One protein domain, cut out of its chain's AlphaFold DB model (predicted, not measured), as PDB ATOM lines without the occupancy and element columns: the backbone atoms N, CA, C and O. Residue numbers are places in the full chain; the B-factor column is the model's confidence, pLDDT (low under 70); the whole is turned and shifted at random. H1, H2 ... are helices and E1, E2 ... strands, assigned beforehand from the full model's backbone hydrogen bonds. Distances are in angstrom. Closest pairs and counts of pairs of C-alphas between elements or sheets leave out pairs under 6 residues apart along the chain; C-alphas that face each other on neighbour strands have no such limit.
ATOM      1  N   GLU A  51     151.077 123.554 109.712       51.31
ATOM      2  CA  GLU A  51     152.468 124.012 109.846       51.31
ATOM      3  C   GLU A  51     152.576 125.369 110.560       51.31
ATOM      4  O   GLU A  51     153.425 125.549 111.426       51.31
ATOM      5  N   LYS A  52     151.674 126.321 110.277       55.00
ATOM      6  CA  LYS A  52     151.621 127.604 111.005       55.00
ATOM      7  C   LYS A  52     151.189 127.428 112.460       55.00
ATOM      8  O   LYS A  52     151.705 128.129 113.324       55.00
ATOM      9  N   ARG A  53     150.253 126.517 112.757       50.06
ATOM     10  CA  ARG A  53     149.862 126.204 114.143       50.06
ATOM     11  C   ARG A  53     150.987 125.508 114.900       50.06
ATOM     12  O   ARG A  53     151.214 125.859 116.051       50.06
ATOM     13  N   ASP A  54     151.701 124.602 114.248       53.16
ATOM     14  CA  ASP A  54     152.836 123.885 114.816       53.16
ATOM     15  C   ASP A  54     154.004 124.848 115.067       53.16
ATOM     16  O   ASP A  54     154.535 124.857 116.171       53.16
ATOM     17  N   ALA A  55     154.298 125.767 114.139       57.09
ATOM     18  CA  ALA A  55     155.304 126.817 114.326       57.09
ATOM     19  C   ALA A  55     154.939 127.808 115.449       57.09
ATOM     20  O   ALA A  55     155.796 128.220 116.228       57.09
ATOM     21  N   ILE A  56     153.659 128.185 115.571       58.25
ATOM     22  CA  ILE A  56     153.173 129.021 116.681       58.25
ATOM     23  C   ILE A  56     153.272 128.258 118.009       58.25
ATOM     24  O   ILE A  56     153.687 128.819 119.020       58.25
ATOM     25  N   ARG A  57     152.898 126.975 118.027       53.97
ATOM     26  CA  ARG A  57     153.005 126.114 119.209       53.97
ATOM     27  C   ARG A  57     154.463 125.953 119.634       53.97
ATOM     28  O   ARG A  57     154.735 126.047 120.825       53.97
ATOM     29  N   GLU A  58     155.368 125.744 118.686       59.66
ATOM     30  CA  GLU A  58     156.807 125.632 118.919       59.66
ATOM     31  C   GLU A  58     157.370 126.937 119.489       59.66
ATOM     32  O   GLU A  58     158.006 126.898 120.537       59.66
ATOM     33  N   SER A  59     157.013 128.104 118.934       65.38
ATOM     34  CA  SER A  59     157.457 129.391 119.494       65.38
ATOM     35  C   SER A  59     156.943 129.620 120.920       65.38
ATOM     36  O   SER A  59     157.676 130.105 121.777       65.38
ATOM     37  N   TYR A  60     155.689 129.258 121.212       61.53
ATOM     38  CA  TYR A  60     155.140 129.389 122.564       61.53
ATOM     39  C   TYR A  60     155.728 128.371 123.549       61.53
ATOM     40  O   TYR A  60     155.761 128.653 124.749       61.53
ATOM     41  N   LEU A  61     156.139 127.190 123.080       60.75
ATOM     42  CA  LEU A  61     156.827 126.189 123.896       60.75
ATOM     43  C   LEU A  61     158.288 126.573 124.156       60.75
ATOM     44  O   LEU A  61     158.778 126.288 125.245       60.75
ATOM     45  N   ASP A  62     158.947 127.261 123.223       64.81
ATOM     46  CA  ASP A  62     160.259 127.877 123.447       64.81
ATOM     47  C   ASP A  62     160.183 128.997 124.498       64.81
ATOM     48  O   ASP A  62     161.050 129.092 125.373       64.81
ATOM     49  N   ASP A  63     159.102 129.785 124.487       60.94
ATOM     50  CA  ASP A  63     158.812 130.767 125.542       60.94
ATOM     51  C   ASP A  63     158.542 130.102 126.907       60.94
ATOM     52  O   ASP A  63     158.781 130.703 127.962       60.94
ATOM     53  N   LEU A  64     158.047 128.858 126.917       67.25
ATOM     54  CA  LEU A  64     157.851 128.056 128.123       67.25
ATOM     55  C   LEU A  64     159.201 127.469 128.576       67.25
ATOM     56  O   LEU A  64     159.506 126.289 128.389       67.25
ATOM     57  N   GLN A  65     160.030 128.315 129.190       65.81
ATOM     58  CA  GLN A  65     161.362 127.942 129.667       65.81
ATOM     59  C   GLN A  65     161.314 126.724 130.604       65.81
ATOM     60  O   GLN A  65     160.701 126.759 131.670       65.81
ATOM     61  N   ASN A  66     162.010 125.644 130.238       66.00
ATOM     62  CA  ASN A  66     162.182 124.497 131.132       66.00
ATOM     63  C   ASN A  66     162.975 124.907 132.384       66.00
ATOM     64  O   ASN A  66     163.944 125.666 132.252       66.00
ATOM     65  N   PRO A  67     162.662 124.345 133.568       66.12
ATOM     66  CA  PRO A  67     163.500 124.518 134.746       66.12
ATOM     67  C   PRO A  67     164.940 124.081 134.464       66.12
ATOM     68  O   PRO A  67     165.224 122.903 134.232       66.12
ATOM     69  N   GLN A  68     165.864 125.038 134.482       65.31
ATOM     70  CA  GLN A  68     167.279 124.802 134.187       65.31
ATOM     71  C   GLN A  68     167.932 123.928 135.264       65.31
ATOM     72  O   GLN A  68     168.834 123.135 134.985       65.31
ATOM     73  N   ASN A  69     167.419 124.020 136.492       61.53
ATOM     74  CA  ASN A  69     167.925 123.292 137.649       61.53
ATOM     75  C   ASN A  69     167.579 121.798 137.647       61.53
ATOM     76  O   ASN A  69     168.214 121.038 138.371       61.53
ATOM     77  N   MET A  70     166.677 121.339 136.772       60.28
ATOM     78  CA  MET A  70     166.402 119.908 136.593       60.28
ATOM     79  C   MET A  70     167.664 119.115 136.224       60.28
ATOM     80  O   MET A  70     167.833 117.981 136.656       60.28
ATOM     81  N   ARG A  71     168.584 119.715 135.451       61.34
ATOM     82  CA  ARG A  71     169.847 119.067 135.051       61.34
ATOM     83  C   ARG A  71     170.821 118.864 136.213       61.34
ATOM     84  O   ARG A  71     171.758 118.090 136.075       61.34
ATOM     85  N   LYS A  72     170.627 119.589 137.318       63.78
ATOM     86  CA  LYS A  72     171.469 119.526 138.519       63.78
ATOM     87  C   LYS A  72     170.979 118.474 139.523       63.78
ATOM     88  O   LYS A  72     171.628 118.270 140.542       63.78
ATOM     89  N   ILE A  73     169.836 117.840 139.259       66.88
ATOM     90  CA  ILE A  73     169.272 116.778 140.093       66.88
ATOM     91  C   ILE A  73     169.767 115.439 139.555       66.88
ATOM     92  O   ILE A  73     169.679 115.183 138.354       66.88
ATOM     93  N   GLU A  74     170.312 114.616 140.449       63.09
ATOM     94  CA  GLU A  74     170.886 113.309 140.123       63.09
ATOM     95  C   GLU A  74     169.847 112.373 139.479       63.09
ATOM     96  O   GLU A  74     168.649 112.414 139.787       63.09
ATOM     97  N   ASP A  75     170.316 111.536 138.552       52.41
ATOM     98  CA  ASP A  75     169.475 110.591 137.823       52.41
ATOM     99  C   ASP A  75     168.873 109.539 138.770       52.41
ATOM    100  O   ASP A  75     169.577 108.910 139.556       52.41
ATOM    101  N   GLY A  76     167.554 109.334 138.671       57.25
ATOM    102  CA  GLY A  76     166.853 108.195 139.272       57.25
ATOM    103  C   GLY A  76     165.840 108.516 140.374       57.25
ATOM    104  O   GLY A  76     164.795 107.881 140.388       57.25
ATOM    105  N   TYR A  77     166.075 109.490 141.259       60.06
ATOM    106  CA  TYR A  77     165.260 109.562 142.488       60.06
ATOM    107  C   TYR A  77     164.104 110.576 142.448       60.06
ATOM    108  O   TYR A  77     162.990 110.258 142.838       60.06
ATOM    109  N   ASN A  78     164.324 111.770 141.886       72.75
ATOM    110  CA  ASN A  78     163.308 112.840 141.830       72.75
ATOM    111  C   ASN A  78     163.149 113.480 140.442       72.75
ATOM    112  O   ASN A  78     162.231 114.263 140.185       72.75
ATOM    113  N   LYS A  79     164.026 113.105 139.505       77.50
ATOM    114  CA  LYS A  79     163.977 113.557 138.113       77.50
ATOM    115  C   LYS A  79     162.710 113.086 137.401       77.50
ATOM    116  O   LYS A  79     162.198 113.813 136.555       77.50
ATOM    117  N   GLN A  80     162.188 111.910 137.758       82.19
ATOM    118  CA  GLN A  80     160.945 111.386 137.193       82.19
ATOM    119  C   GLN A  80     159.742 112.253 137.580       82.19
ATOM    120  O   GLN A  80     159.052 112.718 136.682       82.19
ATOM    121  N   ALA A  81     159.559 112.572 138.867       84.19
ATOM    122  CA  ALA A  81     158.473 113.444 139.326       84.19
ATOM    123  C   ALA A  81     158.504 114.819 138.631       84.19
ATOM    124  O   ALA A  81     157.483 115.314 138.154       84.19
ATOM    125  N   ILE A  82     159.698 115.406 138.484       85.19
ATOM    126  CA  ILE A  82     159.882 116.667 137.747       85.19
ATOM    127  C   ILE A  82     159.543 116.500 136.265       85.19
ATOM    128  O   ILE A  82     158.859 117.339 135.686       85.19
ATOM    129  N   THR A  83     160.003 115.418 135.637       84.81
ATOM    130  CA  THR A  83     159.751 115.154 134.215       84.81
ATOM    131  C   THR A  83     158.261 114.946 133.945       84.81
ATOM    132  O   THR A  83     157.731 115.516 132.994       84.81
ATOM    133  N   GLU A  84     157.573 114.185 134.795       88.19
ATOM    134  CA  GLU A  84     156.130 113.949 134.712       88.19
ATOM    135  C   GLU A  84     155.345 115.253 134.865       88.19
ATOM    136  O   GLU A  84     154.516 115.569 134.010       88.19
ATOM    137  N   PHE A  85     155.665 116.064 135.879       90.81
ATOM    138  CA  PHE A  85     155.060 117.384 136.053       90.81
ATOM    139  C   PHE A  85     155.232 118.259 134.802       90.81
ATOM    140  O   PHE A  85     154.261 118.814 134.284       90.81
ATOM    141  N   LEU A  86     156.457 118.350 134.275       87.69
ATOM    142  CA  LEU A  86     156.751 119.195 133.120       87.69
ATOM    143  C   LEU A  86     156.066 118.711 131.850       87.69
ATOM    144  O   LEU A  86     155.567 119.538 131.089       87.69
ATOM    145  N   ASN A  87     156.010 117.402 131.616       87.62
ATOM    146  CA  ASN A  87     155.323 116.838 130.459       87.62
ATOM    147  C   ASN A  87     153.815 117.109 130.531       87.62
ATOM    148  O   ASN A  87     153.245 117.626 129.570       87.62
ATOM    149  N   ASN A  88     153.197 116.873 131.693       90.25
ATOM    150  CA  ASN A  88     151.769 117.121 131.909       90.25
ATOM    151  C   ASN A  88     151.412 118.598 131.694       90.25
ATOM    152  O   ASN A  88     150.426 118.936 131.032       90.25
ATOM    153  N   LYS A  89     152.234 119.507 132.220       88.88
ATOM    154  CA  LYS A  89     152.019 120.949 132.080       88.88
ATOM    155  C   LYS A  89     152.331 121.463 130.675       88.88
ATOM    156  O   LYS A  89     151.592 122.317 130.196       88.88
ATOM    157  N   LYS A  90     153.340 120.926 129.977       86.38
ATOM    158  CA  LYS A  90     153.583 121.223 128.552       86.38
ATOM    159  C   LYS A  90     152.392 120.832 127.695       86.38
ATOM    160  O   LYS A  90     151.948 121.634 126.881       86.38
ATOM    161  N   GLU A  91     151.832 119.646 127.915       88.25
ATOM    162  CA  GLU A  91     150.638 119.205 127.195       88.25
ATOM    163  C   GLU A  91     149.444 120.133 127.476       88.25
ATOM    164  O   GLU A  91     148.753 120.570 126.550       88.25
ATOM    165  N   ALA A  92     149.220 120.491 128.746       89.12
ATOM    166  CA  ALA A  92     148.174 121.437 129.131       89.12
ATOM    167  C   ALA A  92     148.384 122.829 128.511       89.12
ATOM    168  O   ALA A  92     147.421 123.460 128.071       89.12
ATOM    169  N   TYR A  93     149.634 123.286 128.429       86.62
ATOM    170  CA  TYR A  93     150.002 124.563 127.834       86.62
ATOM    171  C   TYR A  93     149.775 124.554 126.326       86.62
ATOM    172  O   TYR A  93     149.139 125.462 125.801       86.62
ATOM    173  N   SER A  94     150.184 123.489 125.633       84.56
ATOM    174  CA  SER A  94     149.895 123.300 124.213       84.56
ATOM    175  C   SER A  94     148.391 123.336 123.925       84.56
ATOM    176  O   SER A  94     147.965 124.014 122.994       84.56
ATOM    177  N   LYS A  95     147.563 122.687 124.758       90.31
ATOM    178  CA  LYS A  95     146.094 122.757 124.641       90.31
ATOM    179  C   LYS A  95     145.557 124.175 124.878       90.31
ATOM    180  O   LYS A  95     144.632 124.601 124.186       90.31
ATOM    181  N   ALA A  96     146.123 124.913 125.833       87.62
ATOM    182  CA  ALA A  96     145.734 126.294 126.118       87.62
ATOM    183  C   ALA A  96     146.121 127.257 124.978       87.62
ATOM    184  O   ALA A  96     145.308 128.095 124.591       87.62
ATOM    185  N   VAL A  97     147.298 127.074 124.370       84.50
ATOM    186  CA  VAL A  97     147.742 127.790 123.160       84.50
ATOM    187  C   VAL A  97     146.811 127.498 121.984       84.50
ATOM    188  O   VAL A  97     146.365 128.421 121.299       84.50
ATOM    189  N   ASP A  98     146.454 126.231 121.765       84.62
ATOM    190  CA  ASP A  98     145.528 125.839 120.697       84.62
ATOM    191  C   ASP A  98     144.136 126.446 120.910       84.62
ATOM    192  O   ASP A  98     143.503 126.899 119.955       84.62
ATOM    193  N   CYS A  99     143.662 126.500 122.157       88.56
ATOM    194  CA  CYS A  99     142.432 127.204 122.495       88.56
ATOM    195  C   CYS A  99     142.554 128.701 122.184       88.56
ATOM    196  O   CYS A  99     141.782 129.229 121.387       88.56
ATOM    197  N   TYR A 100     143.550 129.380 122.758       88.25
ATOM    198  CA  TYR A 100     143.712 130.826 122.628       88.25
ATOM    199  C   TYR A 100     143.941 131.261 121.177       88.25
ATOM    200  O   TYR A 100     143.419 132.284 120.734       88.25
ATOM    201  N   SER A 101     144.687 130.478 120.395       82.38
ATOM    202  CA  SER A 101     144.914 130.762 118.977       82.38
ATOM    203  C   SER A 101     143.607 130.767 118.178       82.38
ATOM    204  O   SER A 101     143.432 131.671 117.358       82.38
ATOM    205  N   LYS A 102     142.687 129.837 118.477       84.75
ATOM    206  CA  LYS A 102     141.383 129.679 117.815       84.75
ATOM    207  C   LYS A 102     140.321 130.657 118.309       84.75
ATOM    208  O   LYS A 102     139.578 131.197 117.499       84.75
ATOM    209  N   THR A 103     140.221 130.861 119.620       87.44
ATOM    210  CA  THR A 103     139.081 131.563 120.238       87.44
ATOM    211  C   THR A 103     139.416 132.972 120.712       87.44
ATOM    212  O   THR A 103     138.506 133.773 120.897       87.44
ATOM    213  N   LYS A 104     140.704 133.279 120.927       87.62
ATOM    214  CA  LYS A 104     141.169 134.482 121.642       87.62
ATOM    215  C   LYS A 104     140.558 134.628 123.044       87.62
ATOM    216  O   LYS A 104     140.506 135.732 123.581       87.62
ATOM    217  N   ASP A 105     140.124 133.516 123.639       90.75
ATOM    218  CA  ASP A 105     139.487 133.491 124.953       90.75
ATOM    219  C   ASP A 105     140.464 133.859 126.078       90.75
ATOM    220  O   ASP A 105     141.590 133.356 126.153       90.75
ATOM    221  N   ARG A 106     140.020 134.724 126.991       89.38
ATOM    222  CA  ARG A 106     140.854 135.202 128.095       89.38
ATOM    223  C   ARG A 106     141.215 134.089 129.084       89.38
ATOM    224  O   ARG A 106     142.356 134.070 129.537       89.38
ATOM    225  N   GLY A 107     140.309 133.155 129.363       91.44
ATOM    226  CA  GLY A 107     140.566 132.033 130.269       91.44
ATOM    227  C   GLY A 107     141.664 131.104 129.746       91.44
ATOM    228  O   GLY A 107     142.510 130.639 130.506       91.44
ATOM    229  N   CYS A 108     141.740 130.904 128.427       88.88
ATOM    230  CA  CYS A 108     142.838 130.147 127.818       88.88
ATOM    231  C   CYS A 108     144.195 130.861 127.945       88.88
ATOM    232  O   CYS A 108     145.210 130.197 128.157       88.88
ATOM    233  N   LYS A 109     144.221 132.200 127.905       85.38
ATOM    234  CA  LYS A 109     145.432 132.984 128.194       85.38
ATOM    235  C   LYS A 109     145.826 132.917 129.672       85.38
ATOM    236  O   LYS A 109     147.002 132.756 129.972       85.38
ATOM    237  N   GLU A 110     144.866 133.020 130.588       89.75
ATOM    238  CA  GLU A 110     145.116 132.909 132.033       89.75
ATOM    239  C   GLU A 110     145.731 131.547 132.377       89.75
ATOM    240  O   GLU A 110     146.767 131.492 133.033       89.75
ATOM    241  N   LYS A 111     145.212 130.464 131.789       90.50
ATOM    242  CA  LYS A 111     145.772 129.116 131.947       90.50
ATOM    243  C   LYS A 111     147.208 128.980 131.424       90.50
ATOM    244  O   LYS A 111     148.008 128.246 132.000       90.50
ATOM    245  N   MET A 112     147.560 129.678 130.340       86.19
ATOM    246  CA  MET A 112     148.948 129.726 129.859       86.19
ATOM    247  C   MET A 112     149.872 130.392 130.886       86.19
ATOM    248  O   MET A 112     150.957 129.878 131.155       86.19
ATOM    249  N   GLU A 113     149.447 131.516 131.466       87.00
ATOM    250  CA  GLU A 113     150.231 132.249 132.467       87.00
ATOM    251  C   GLU A 113     150.347 131.481 133.794       87.00
ATOM    252  O   GLU A 113     151.431 131.438 134.373       87.00
ATOM    253  N   GLU A 114     149.295 130.784 134.232       88.81
ATOM    254  CA  GLU A 114     149.344 129.876 135.391       88.81
ATOM    255  C   GLU A 114     150.392 128.769 135.209       88.81
ATOM    256  O   GLU A 114     151.165 128.464 136.120       88.81
ATOM    257  N   ILE A 115     150.464 128.180 134.011       88.31
ATOM    258  CA  ILE A 115     151.449 127.136 133.719       88.31
ATOM    259  C   ILE A 115     152.869 127.716 133.687       88.31
ATOM    260  O   ILE A 115     153.768 127.129 134.293       88.31
ATOM    261  N   LYS A 116     153.078 128.882 133.061       85.50
ATOM    262  CA  LYS A 116     154.377 129.579 133.097       85.50
ATOM    263  C   LYS A 116     154.814 129.880 134.530       85.50
ATOM    264  O   LYS A 116     155.967 129.627 134.882       85.50
ATOM    265  N   TYR A 117     153.893 130.368 135.361       86.62
ATOM    266  CA  TYR A 117     154.150 130.607 136.777       86.62
ATOM    267  C   TYR A 117     154.596 129.322 137.478       86.62
ATOM    268  O   TYR A 117     155.611 129.336 138.170       86.62
ATOM    269  N   SER A 118     153.921 128.199 137.220       88.81
ATOM    270  CA  SER A 118     154.281 126.916 137.827       88.81
ATOM    271  C   SER A 118     155.697 126.440 137.466       88.81
ATOM    272  O   SER A 118     156.393 125.871 138.304       88.81
ATOM    273  N   PHE A 119     156.179 126.739 136.253       84.69
ATOM    274  CA  PHE A 119     157.547 126.402 135.830       84.69
ATOM    275  C   PHE A 119     158.580 127.286 136.524       84.69
ATOM    276  O   PHE A 119     159.609 126.792 136.987       84.69
ATOM    277  N   SER A 120     158.288 128.585 136.625       83.25
ATOM    278  CA  SER A 120     159.137 129.552 137.325       83.25
ATOM    279  C   SER A 120     159.236 129.246 138.824       83.25
ATOM    280  O   SER A 120     160.336 129.233 139.388       83.25
ATOM    281  N   ASN A 121     158.102 128.933 139.459       86.94
ATOM    282  CA  ASN A 121     158.030 128.572 140.871       86.94
ATOM    283  C   ASN A 121     158.837 127.299 141.153       86.94
ATOM    284  O   ASN A 121     159.751 127.324 141.979       86.94
ATOM    285  N   LEU A 122     158.605 126.233 140.375       87.25
ATOM    286  CA  LEU A 122     159.369 124.992 140.500       87.25
ATOM    287  C   LEU A 122     160.870 125.239 140.313       87.25
ATOM    288  O   LEU A 122     161.676 124.784 141.118       87.25
ATOM    289  N   ASN A 123     161.273 125.991 139.285       84.00
ATOM    290  CA  ASN A 123     162.690 126.274 139.045       84.00
ATOM    291  C   ASN A 123     163.355 127.011 140.222       84.00
ATOM    292  O   ASN A 123     164.501 126.704 140.558       84.00
ATOM    293  N   SER A 124     162.630 127.943 140.846       84.44
ATOM    294  CA  SER A 124     163.093 128.698 142.015       84.44
ATOM    295  C   SER A 124     163.233 127.801 143.244       84.44
ATOM    296  O   SER A 124     164.263 127.831 143.915       84.44
ATOM    297  N   GLN A 125     162.244 126.944 143.513       87.06
ATOM    298  CA  GLN A 125     162.295 126.016 144.647       87.06
ATOM    299  C   GLN A 125     163.370 124.942 144.475       87.06
ATOM    300  O   GLN A 125     164.063 124.628 145.438       87.06
ATOM    301  N   LEU A 126     163.600 124.450 143.252       84.81
ATOM    302  CA  LEU A 126     164.719 123.548 142.967       84.81
ATOM    303  C   LEU A 126     166.087 124.215 143.197       84.81
ATOM    304  O   LEU A 126     167.011 123.549 143.660       84.81
ATOM    305  N   ASP A 127     166.238 125.510 142.896       80.75
ATOM    306  CA  ASP A 127     167.491 126.240 143.155       80.75
ATOM    307  C   ASP A 127     167.767 126.380 144.654       80.75
ATOM    308  O   ASP A 127     168.876 126.108 145.130       80.75
ATOM    309  N   MET A 128     166.724 126.757 145.400       80.62
ATOM    310  CA  MET A 128     166.776 126.836 146.853       80.62
ATOM    311  C   MET A 128     167.105 125.465 147.443       80.62
ATOM    312  O   MET A 128     168.030 125.379 148.244       80.62
ATOM    313  N   PHE A 129     166.434 124.400 146.995       84.62
ATOM    314  CA  PHE A 129     166.669 123.034 147.466       84.62
ATOM    315  C   PHE A 129     168.116 122.591 147.263       84.62
ATOM    316  O   PHE A 129     168.729 122.059 148.180       84.62
ATOM    317  N   LEU A 130     168.698 122.827 146.084       81.12
ATOM    318  CA  LEU A 130     170.087 122.442 145.812       81.12
ATOM    319  C   LEU A 130     171.085 123.225 146.675       81.12
ATOM    320  O   LEU A 130     172.088 122.665 147.124       81.12
ATOM    321  N   THR A 131     170.810 124.508 146.912       79.06
ATOM    322  CA  THR A 131     171.626 125.362 147.786       79.06
ATOM    323  C   THR A 131     171.550 124.895 149.238       79.06
ATOM    324  O   THR A 131     172.576 124.774 149.912       79.06
ATOM    325  N   ASP A 132     170.342 124.589 149.699       78.75
ATOM    326  CA  ASP A 132     170.074 124.139 151.058       78.75
ATOM    327  C   ASP A 132     170.649 122.736 151.300       78.75
ATOM    328  O   ASP A 132     171.408 122.539 152.242       78.75
ATOM    329  N   LYS A 133     170.450 121.800 150.358       79.25
ATOM    330  CA  LYS A 133     171.065 120.459 150.356       79.25
ATOM    331  C   LYS A 133     172.582 120.527 150.468       79.25
ATOM    332  O   LYS A 133     173.175 119.795 151.256       79.25
ATOM    333  N   LYS A 134     173.230 121.394 149.685       74.50
ATOM    334  CA  LYS A 134     174.685 121.567 149.757       74.50
ATOM    335  C   LYS A 134     175.119 122.053 151.141       74.50
ATOM    336  O   LYS A 134     176.105 121.550 151.670       74.50
ATOM    337  N   SER A 135     174.390 123.012 151.704       68.88
ATOM    338  CA  SER A 135     174.687 123.586 153.019       68.88
ATOM    339  C   SER A 135     174.488 122.555 154.138       68.88
ATOM    340  O   SER A 135     175.330 122.448 155.031       68.88
ATOM    341  N   TYR A 136     173.430 121.742 154.045       73.38
ATOM    342  CA  TYR A 136     173.174 120.628 154.953       73.38
ATOM    343  C   TYR A 136     174.286 119.585 154.891       73.38
ATOM    344  O   TYR A 136     174.842 119.228 155.924       73.38
ATOM    345  N   LEU A 137     174.654 119.119 153.691       71.19
ATOM    346  CA  LEU A 137     175.684 118.088 153.528       71.19
ATOM    347  C   LEU A 137     177.064 118.560 154.003       71.19
ATOM    348  O   LEU A 137     177.786 117.771 154.602       71.19
ATOM    349  N   ASP A 138     177.418 119.828 153.775       64.06
ATOM    350  CA  ASP A 138     178.650 120.424 154.312       64.06
ATOM    351  C   ASP A 138     178.634 120.427 155.847       64.06
ATOM    352  O   ASP A 138     179.567 119.948 156.489       64.06
ATOM    353  N   SER A 139     177.523 120.859 156.446       60.69
ATOM    354  CA  SER A 139     177.364 120.869 157.904       60.69
ATOM    355  C   SER A 139     177.377 119.454 158.495       60.69
ATOM    356  O   SER A 139     178.028 119.221 159.509       60.69
ATOM    357  N   PHE A 140     176.730 118.486 157.835       64.44
ATOM    358  CA  PHE A 140     176.750 117.070 158.217       64.44
ATOM    359  C   PHE A 140     178.180 116.516 158.194       64.44
ATOM    360  O   PHE A 140     178.632 115.913 159.164       64.44
ATOM    361  N   GLN A 141     178.920 116.757 157.106       59.22
ATOM    362  CA  GLN A 141     180.305 116.296 156.947       59.22
ATOM    363  C   GLN A 141     181.257 116.920 157.970       59.22
ATOM    364  O   GLN A 141     182.182 116.252 158.430       59.22
ATOM    365  N   ASN A 142     181.017 118.175 158.347       54.78
ATOM    366  CA  ASN A 142     181.822 118.889 159.333       54.78
ATOM    367  C   ASN A 142     181.422 118.575 160.787       54.78
ATOM    368  O   ASN A 142     182.009 119.147 161.703       54.78
ATOM    369  N   GLY A 143     180.450 117.679 161.016       52.94
ATOM    370  CA  GLY A 143     179.953 117.346 162.356       52.94
ATOM    371  C   GLY A 143     179.167 118.478 163.019       52.94
ATOM    372  O   GLY A 143     178.956 118.447 164.222       52.94
ATOM    373  N   GLN A 144     178.727 119.459 162.229       57.16
ATOM    374  CA  GLN A 144     178.058 120.681 162.663       57.16
ATOM    375  C   GLN A 144     176.537 120.535 162.689       57.16
ATOM    376  O   GLN A 144     175.828 121.534 162.634       57.16
ATOM    377  N   LEU A 145     176.005 119.315 162.693       62.47
ATOM    378  CA  LEU A 145     174.571 119.097 162.835       62.47
ATOM    379  C   LEU A 145     174.272 118.575 164.228       62.47
ATOM    380  O   LEU A 145     174.826 117.565 164.658       62.47
ATOM    381  N   VAL A 146     173.370 119.263 164.918       59.72
ATOM    382  CA  VAL A 146     172.827 118.786 166.186       59.72
ATOM    383  C   VAL A 146     171.611 117.924 165.874       59.72
ATOM    384  O   VAL A 146     170.612 118.428 165.383       59.72
ATOM    385  N   ASP A 147     171.700 116.628 166.160       60.50
ATOM    386  CA  ASP A 147     170.636 115.658 165.879       60.50
ATOM    387  C   ASP A 147     169.503 115.744 166.912       60.50
ATOM    388  O   ASP A 147     169.623 115.154 167.986       60.50
ATOM    389  N   LEU A 148     168.433 116.505 166.654       61.66
ATOM    390  CA  LEU A 148     167.256 116.596 167.528       61.66
ATOM    391  C   LEU A 148     166.213 115.503 167.222       61.66
ATOM    392  O   LEU A 148     166.096 115.050 166.085       61.66
ATOM    393  N   PRO A 149     165.378 115.103 168.205       58.50
ATOM    394  CA  PRO A 149     164.249 114.213 167.937       58.50
ATOM    395  C   PRO A 149     163.355 114.753 166.810       58.50
ATOM    396  O   PRO A 149     162.784 115.838 166.928       58.50
ATOM    397  N   GLY A 150     163.224 113.983 165.725       63.59
ATOM    398  CA  GLY A 150     162.478 114.374 164.524       63.59
ATOM    399  C   GLY A 150     163.322 114.994 163.402       63.59
ATOM    400  O   GLY A 150     162.758 115.307 162.352       63.59
ATOM    401  N   ASP A 151     164.640 115.135 163.575       68.56
ATOM    402  CA  ASP A 151     165.561 115.625 162.538       68.56
ATOM    403  C   ASP A 151     165.952 114.564 161.507       68.56
ATOM    404  O   ASP A 151     166.481 114.909 160.448       68.56
ATOM    405  N   GLU A 152     165.620 113.292 161.757       68.19
ATOM    406  CA  GLU A 152     165.760 112.190 160.792       68.19
ATOM    407  C   GLU A 152     165.151 112.560 159.432       68.19
ATOM    408  O   GLU A 152     165.701 112.232 158.378       68.19
ATOM    409  N   LYS A 153     164.083 113.367 159.454       71.38
ATOM    410  CA  LYS A 153     163.442 113.896 158.255       71.38
ATOM    411  C   LYS A 153     164.376 114.756 157.398       71.38
ATOM    412  O   LYS A 153     164.298 114.699 156.180       71.38
ATOM    413  N   TYR A 154     165.264 115.556 157.993       74.88
ATOM    414  CA  TYR A 154     166.193 116.397 157.234       74.88
ATOM    415  C   TYR A 154     167.275 115.547 156.580       74.88
ATOM    416  O   TYR A 154     167.606 115.765 155.416       74.88
ATOM    417  N   THR A 155     167.767 114.530 157.290       71.94
ATOM    418  CA  THR A 155     168.671 113.535 156.712       71.94
ATOM    419  C   THR A 155     168.011 112.884 155.504       71.94
ATOM    420  O   THR A 155     168.537 112.981 154.402       71.94
ATOM    421  N   GLU A 156     166.802 112.335 155.654       72.25
ATOM    422  CA  GLU A 156     166.069 111.725 154.539       72.25
ATOM    423  C   GLU A 156     165.831 112.694 153.366       72.25
ATOM    424  O   GLU A 156     165.964 112.318 152.195       72.25
ATOM    425  N   LEU A 157     165.536 113.956 153.682       74.88
ATOM    426  CA  LEU A 157     165.274 115.022 152.722       74.88
ATOM    427  C   LEU A 157     166.508 115.364 151.871       74.88
ATOM    428  O   LEU A 157     166.392 115.525 150.653       74.88
ATOM    429  N   TYR A 158     167.693 115.439 152.479       74.75
ATOM    430  CA  TYR A 158     168.921 115.867 151.799       74.75
ATOM    431  C   TYR A 158     169.840 114.714 151.364       74.75
ATOM    432  O   TYR A 158     170.686 114.927 150.493       74.75
ATOM    433  N   THR A 159     169.670 113.490 151.880       65.56
ATOM    434  CA  THR A 159     170.473 112.304 151.509       65.56
ATOM    435  C   THR A 159     169.795 111.385 150.490       65.56
ATOM    436  O   THR A 159     170.171 110.223 150.377       65.56
ATOM    437  N   ASN A 160     168.837 111.901 149.712       60.56
ATOM    438  CA  ASN A 160     168.145 111.176 148.635       60.56
ATOM    439  C   ASN A 160     167.235 110.015 149.107       60.56
ATOM    440  O   ASN A 160     167.119 109.023 148.391       60.56
ATOM    441  N   ASN A 161     166.566 110.141 150.263       60.75
ATOM    442  CA  ASN A 161     165.605 109.141 150.762       60.75
ATOM    443  C   ASN A 161     164.146 109.650 150.866       60.75
ATOM    444  O   ASN A 161     163.263 108.865 151.209       60.75
ATOM    445  N   GLY A 162     163.871 110.923 150.538       64.50
ATOM    446  CA  GLY A 162     162.518 111.492 150.439       64.50
ATOM    447  C   GLY A 162     162.063 111.781 148.999       64.50
ATOM    448  O   GLY A 162     162.734 112.505 148.255       64.50
ATOM    449  N   GLY A 163     160.908 111.241 148.601       79.44
ATOM    450  CA  GLY A 163     160.358 111.403 147.248       79.44
ATOM    451  C   GLY A 163     159.722 112.779 147.023       79.44
ATOM    452  O   GLY A 163     158.941 113.245 147.855       79.44
ATOM    453  N   PHE A 164     160.028 113.422 145.893       86.31
ATOM    454  CA  PHE A 164     159.424 114.693 145.493       86.31
ATOM    455  C   PHE A 164     157.957 114.513 145.125       86.31
ATOM    456  O   PHE A 164     157.570 113.593 144.406       86.31
ATOM    457  N   ASN A 165     157.162 115.479 145.551       88.00
ATOM    458  CA  ASN A 165     155.815 115.711 145.084       88.00
ATOM    459  C   ASN A 165     155.748 117.162 144.598       88.00
ATOM    460  O   ASN A 165     156.250 118.056 145.272       88.00
ATOM    461  N   ILE A 166     155.194 117.395 143.412       90.00
ATOM    462  CA  ILE A 166     155.129 118.731 142.817       90.00
ATOM    463  C   ILE A 166     153.661 119.095 142.670       90.00
ATOM    464  O   ILE A 166     152.934 118.465 141.899       90.00
ATOM    465  N   GLU A 167     153.227 120.100 143.425       91.81
ATOM    466  CA  GLU A 167     151.849 120.584 143.376       91.81
ATOM    467  C   GLU A 167     151.555 121.273 142.035       91.81
ATOM    468  O   GLU A 167     152.448 121.639 141.266       91.81
ATOM    469  N   GLU A 168     150.274 121.491 141.726       89.62
ATOM    470  CA  GLU A 168     149.871 122.060 140.436       89.62
ATOM    471  C   GLU A 168     150.473 123.441 140.145       89.62
ATOM    472  O   GLU A 168     150.669 123.779 138.975       89.62
ATOM    473  N   ASN A 169     150.757 124.224 141.184       89.69
ATOM    474  CA  ASN A 169     151.375 125.547 141.108       89.69
ATOM    475  C   ASN A 169     152.916 125.494 141.043       89.69
ATOM    476  O   ASN A 169     153.557 126.544 141.065       89.69
ATOM    477  N   GLY A 170     153.516 124.304 140.976       86.69
ATOM    478  CA  GLY A 170     154.964 124.114 140.975       86.69
ATOM    479  C   GLY A 170     155.614 124.156 142.357       86.69
ATOM    480  O   GLY A 170     156.841 124.198 142.418       86.69
ATOM    481  N   ASP A 171     154.835 124.153 143.448       90.75
ATOM    482  CA  ASP A 171     155.399 124.001 144.788       90.75
ATOM    483  C   ASP A 171     156.033 122.625 144.941       90.75
ATOM    484  O   ASP A 171     155.450 121.597 144.588       90.75
ATOM    485  N   LEU A 172     157.239 122.625 145.494       88.81
ATOM    486  CA  LEU A 172     157.956 121.425 145.854       88.81
ATOM    487  C   LEU A 172     157.488 120.968 147.236       88.81
ATOM    488  O   LEU A 172     157.547 121.709 148.218       88.81
ATOM    489  N   GLY A 173     157.066 119.720 147.317       88.06
ATOM    490  CA  GLY A 173     156.847 118.994 148.552       88.06
ATOM    491  C   GLY A 173     157.638 117.695 148.556       88.06
ATOM    492  O   GLY A 173     158.143 117.239 147.527       88.06
ATOM    493  N   MET A 174     157.787 117.111 149.736       85.69
ATOM    494  CA  MET A 174     158.593 115.919 149.952       85.69
ATOM    495  C   MET A 174     157.859 114.981 150.899       85.69
ATOM    496  O   MET A 174     157.350 115.408 151.935       85.69
ATOM    497  N   ASN A 175     157.796 113.706 150.526       79.94
ATOM    498  CA  ASN A 175     157.315 112.653 151.409       79.94
ATOM    499  C   ASN A 175     158.502 112.102 152.190       79.94
ATOM    500  O   ASN A 175     159.412 111.518 151.600       79.94
ATOM    501  N   VAL A 176     158.482 112.316 153.500       72.62
ATOM    502  CA  VAL A 176     159.568 111.973 154.421       72.62
ATOM    503  C   VAL A 176     158.952 111.280 155.630       72.62
ATOM    504  O   VAL A 176     157.961 111.775 156.162       72.62
ATOM    505  N   GLY A 177     159.442 110.097 156.007       67.31
ATOM    506  CA  GLY A 177     158.823 109.298 157.076       67.31
ATOM    507  C   GLY A 177     157.328 108.966 156.879       67.31
ATOM    508  O   GLY A 177     156.623 108.709 157.849       67.31
ATOM    509  N   GLY A 178     156.818 108.993 155.639       71.81
ATOM    510  CA  GLY A 178     155.393 108.792 155.330       71.81
ATOM    511  C   GLY A 178     154.509 110.040 155.468       71.81
ATOM    512  O   GLY A 178     153.313 109.960 155.184       71.81
ATOM    513  N   GLU A 179     155.077 111.190 155.836       80.06
ATOM    514  CA  GLU A 179     154.369 112.466 155.946       80.06
ATOM    515  C   GLU A 179     154.729 113.420 154.802       80.06
ATOM    516  O   GLU A 179     155.891 113.554 154.400       80.06
ATOM    517  N   TYR A 180     153.715 114.121 154.296       83.75
ATOM    518  CA  TYR A 180     153.890 115.158 153.288       83.75
ATOM    519  C   TYR A 180     154.342 116.469 153.933       83.75
ATOM    520  O   TYR A 180     153.638 117.030 154.774       83.75
ATOM    521  N   ASN A 181     155.483 116.989 153.490       83.12
ATOM    522  CA  ASN A 181     156.040 118.255 153.946       83.12
ATOM    523  C   ASN A 181     156.262 119.184 152.750       83.12
ATOM    524  O   ASN A 181     156.958 118.813 151.802       83.12
ATOM    525  N   LYS A 182     155.722 120.408 152.782       87.88
ATOM    526  CA  LYS A 182     156.078 121.419 151.776       87.88
ATOM    527  C   LYS A 182     157.524 121.849 151.994       87.88
ATOM    528  O   LYS A 182     157.923 122.117 153.125       87.88
ATOM    529  N   TYR A 183     158.297 121.980 150.920       84.50
ATOM    530  CA  TYR A 183     159.701 122.381 150.997       84.50
ATOM    531  C   TYR A 183     159.875 123.728 151.714       84.50
ATOM    532  O   TYR A 183     160.716 123.863 152.600       84.50
ATOM    533  N   ASN A 184     159.011 124.701 151.416       81.94
ATOM    534  CA  ASN A 184     159.027 126.017 152.064       81.94
ATOM    535  C   ASN A 184     158.775 125.956 153.584       81.94
ATOM    536  O   ASN A 184     159.183 126.862 154.310       81.94
ATOM    537  N   ASP A 185     158.145 124.887 154.075       80.81
ATOM    538  CA  ASP A 185     157.893 124.695 155.502       80.81
ATOM    539  C   ASP A 185     159.075 124.040 156.226       80.81
ATOM    540  O   ASP A 185     159.083 124.026 157.458       80.81
ATOM    541  N   VAL A 186     160.079 123.527 155.510       75.88
ATOM    542  CA  VAL A 186     161.214 122.781 156.089       75.88
ATOM    543  C   VAL A 186     162.588 123.353 155.730       75.88
ATOM    544  O   VAL A 186     163.540 123.129 156.475       75.88
TER     545      VAL A 186
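Overview. This is residues 51 to 186 of the 444 residues of an uncharacterized protein of Flavobacteriaceae bacterium (UniProt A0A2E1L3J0). A long helical hairpin, H3 and H4, makes most of this rod's length, and a small three-stranded sheet, E1 E2 E3, sits beside H4's residues 118 to 129 and H3's residues 79 to 86, with short H5 over it. H1 packs on H3 and H2 on H4. The printed part has 136 residues, with named elements in the order H1 H2 H3 H4 H5 E1 E2 E3 H6; it is mostly helix, and the antiparallel sheet is a meander, each strand neighbour to the one before. It is loose, with a radius of gyration of the C-alphas of 18.1 A, and spans 59 by 24 by 20 A.

Arrangement. Start at H1, residues 51 to 63, which touches residues 90 to 98 alone of H3, residues 79 to 103, at a steep tilt of 49 degrees; their closest C-alphas, Arg 57 and Ser 94, are 6.5 A apart. H2, residues 68 to 72, touches the hub H4, residues 106 to 141; the closest C-alphas, Asn 69 and Asn 123, are 6.2 A apart. H3 and H4 form a hairpin at a shallow tilt of 17 degrees, closest at C-alphas 96 and 108, 5.1 A. H5, residues 152 to 158, is over inner strand E2, residues 172 to 176, at a height over the sheet of 9.3 A. E2 forms hairpins with edge strands E1, residues 163 to 166 (N 165 to O 173, 2.8 A), and E3, residues 179 to 182 (N 174 to O 181, 2.8 A). H6, residues 183 to 186, only grazes the sheet. Every O i to N i+4 pair is within hydrogen-bond range in H1, H3, H4 and H5; H2 has 0 of 1, but 2 of 2 O i to N i+3 pairs.

Along the chain. Find C-alpha 51 at (152.468, 124.012, 109.846), where H1 begins its 18.2 A. H3 runs 35.5 A; H4 runs 52.4 A to C-alpha 141 at (180.305, 116.296, 156.947). H6 ends at C-alpha 186, (161.214, 122.781, 156.089).

Size, cuts and confidence. The C-alphas farthest apart, Thr 103 and Gly 143, are 60.4 A apart. The printed part has no cut and no long link. Confidence is under 70 in 48 residues, among them 51 to 77 and 138 to 152.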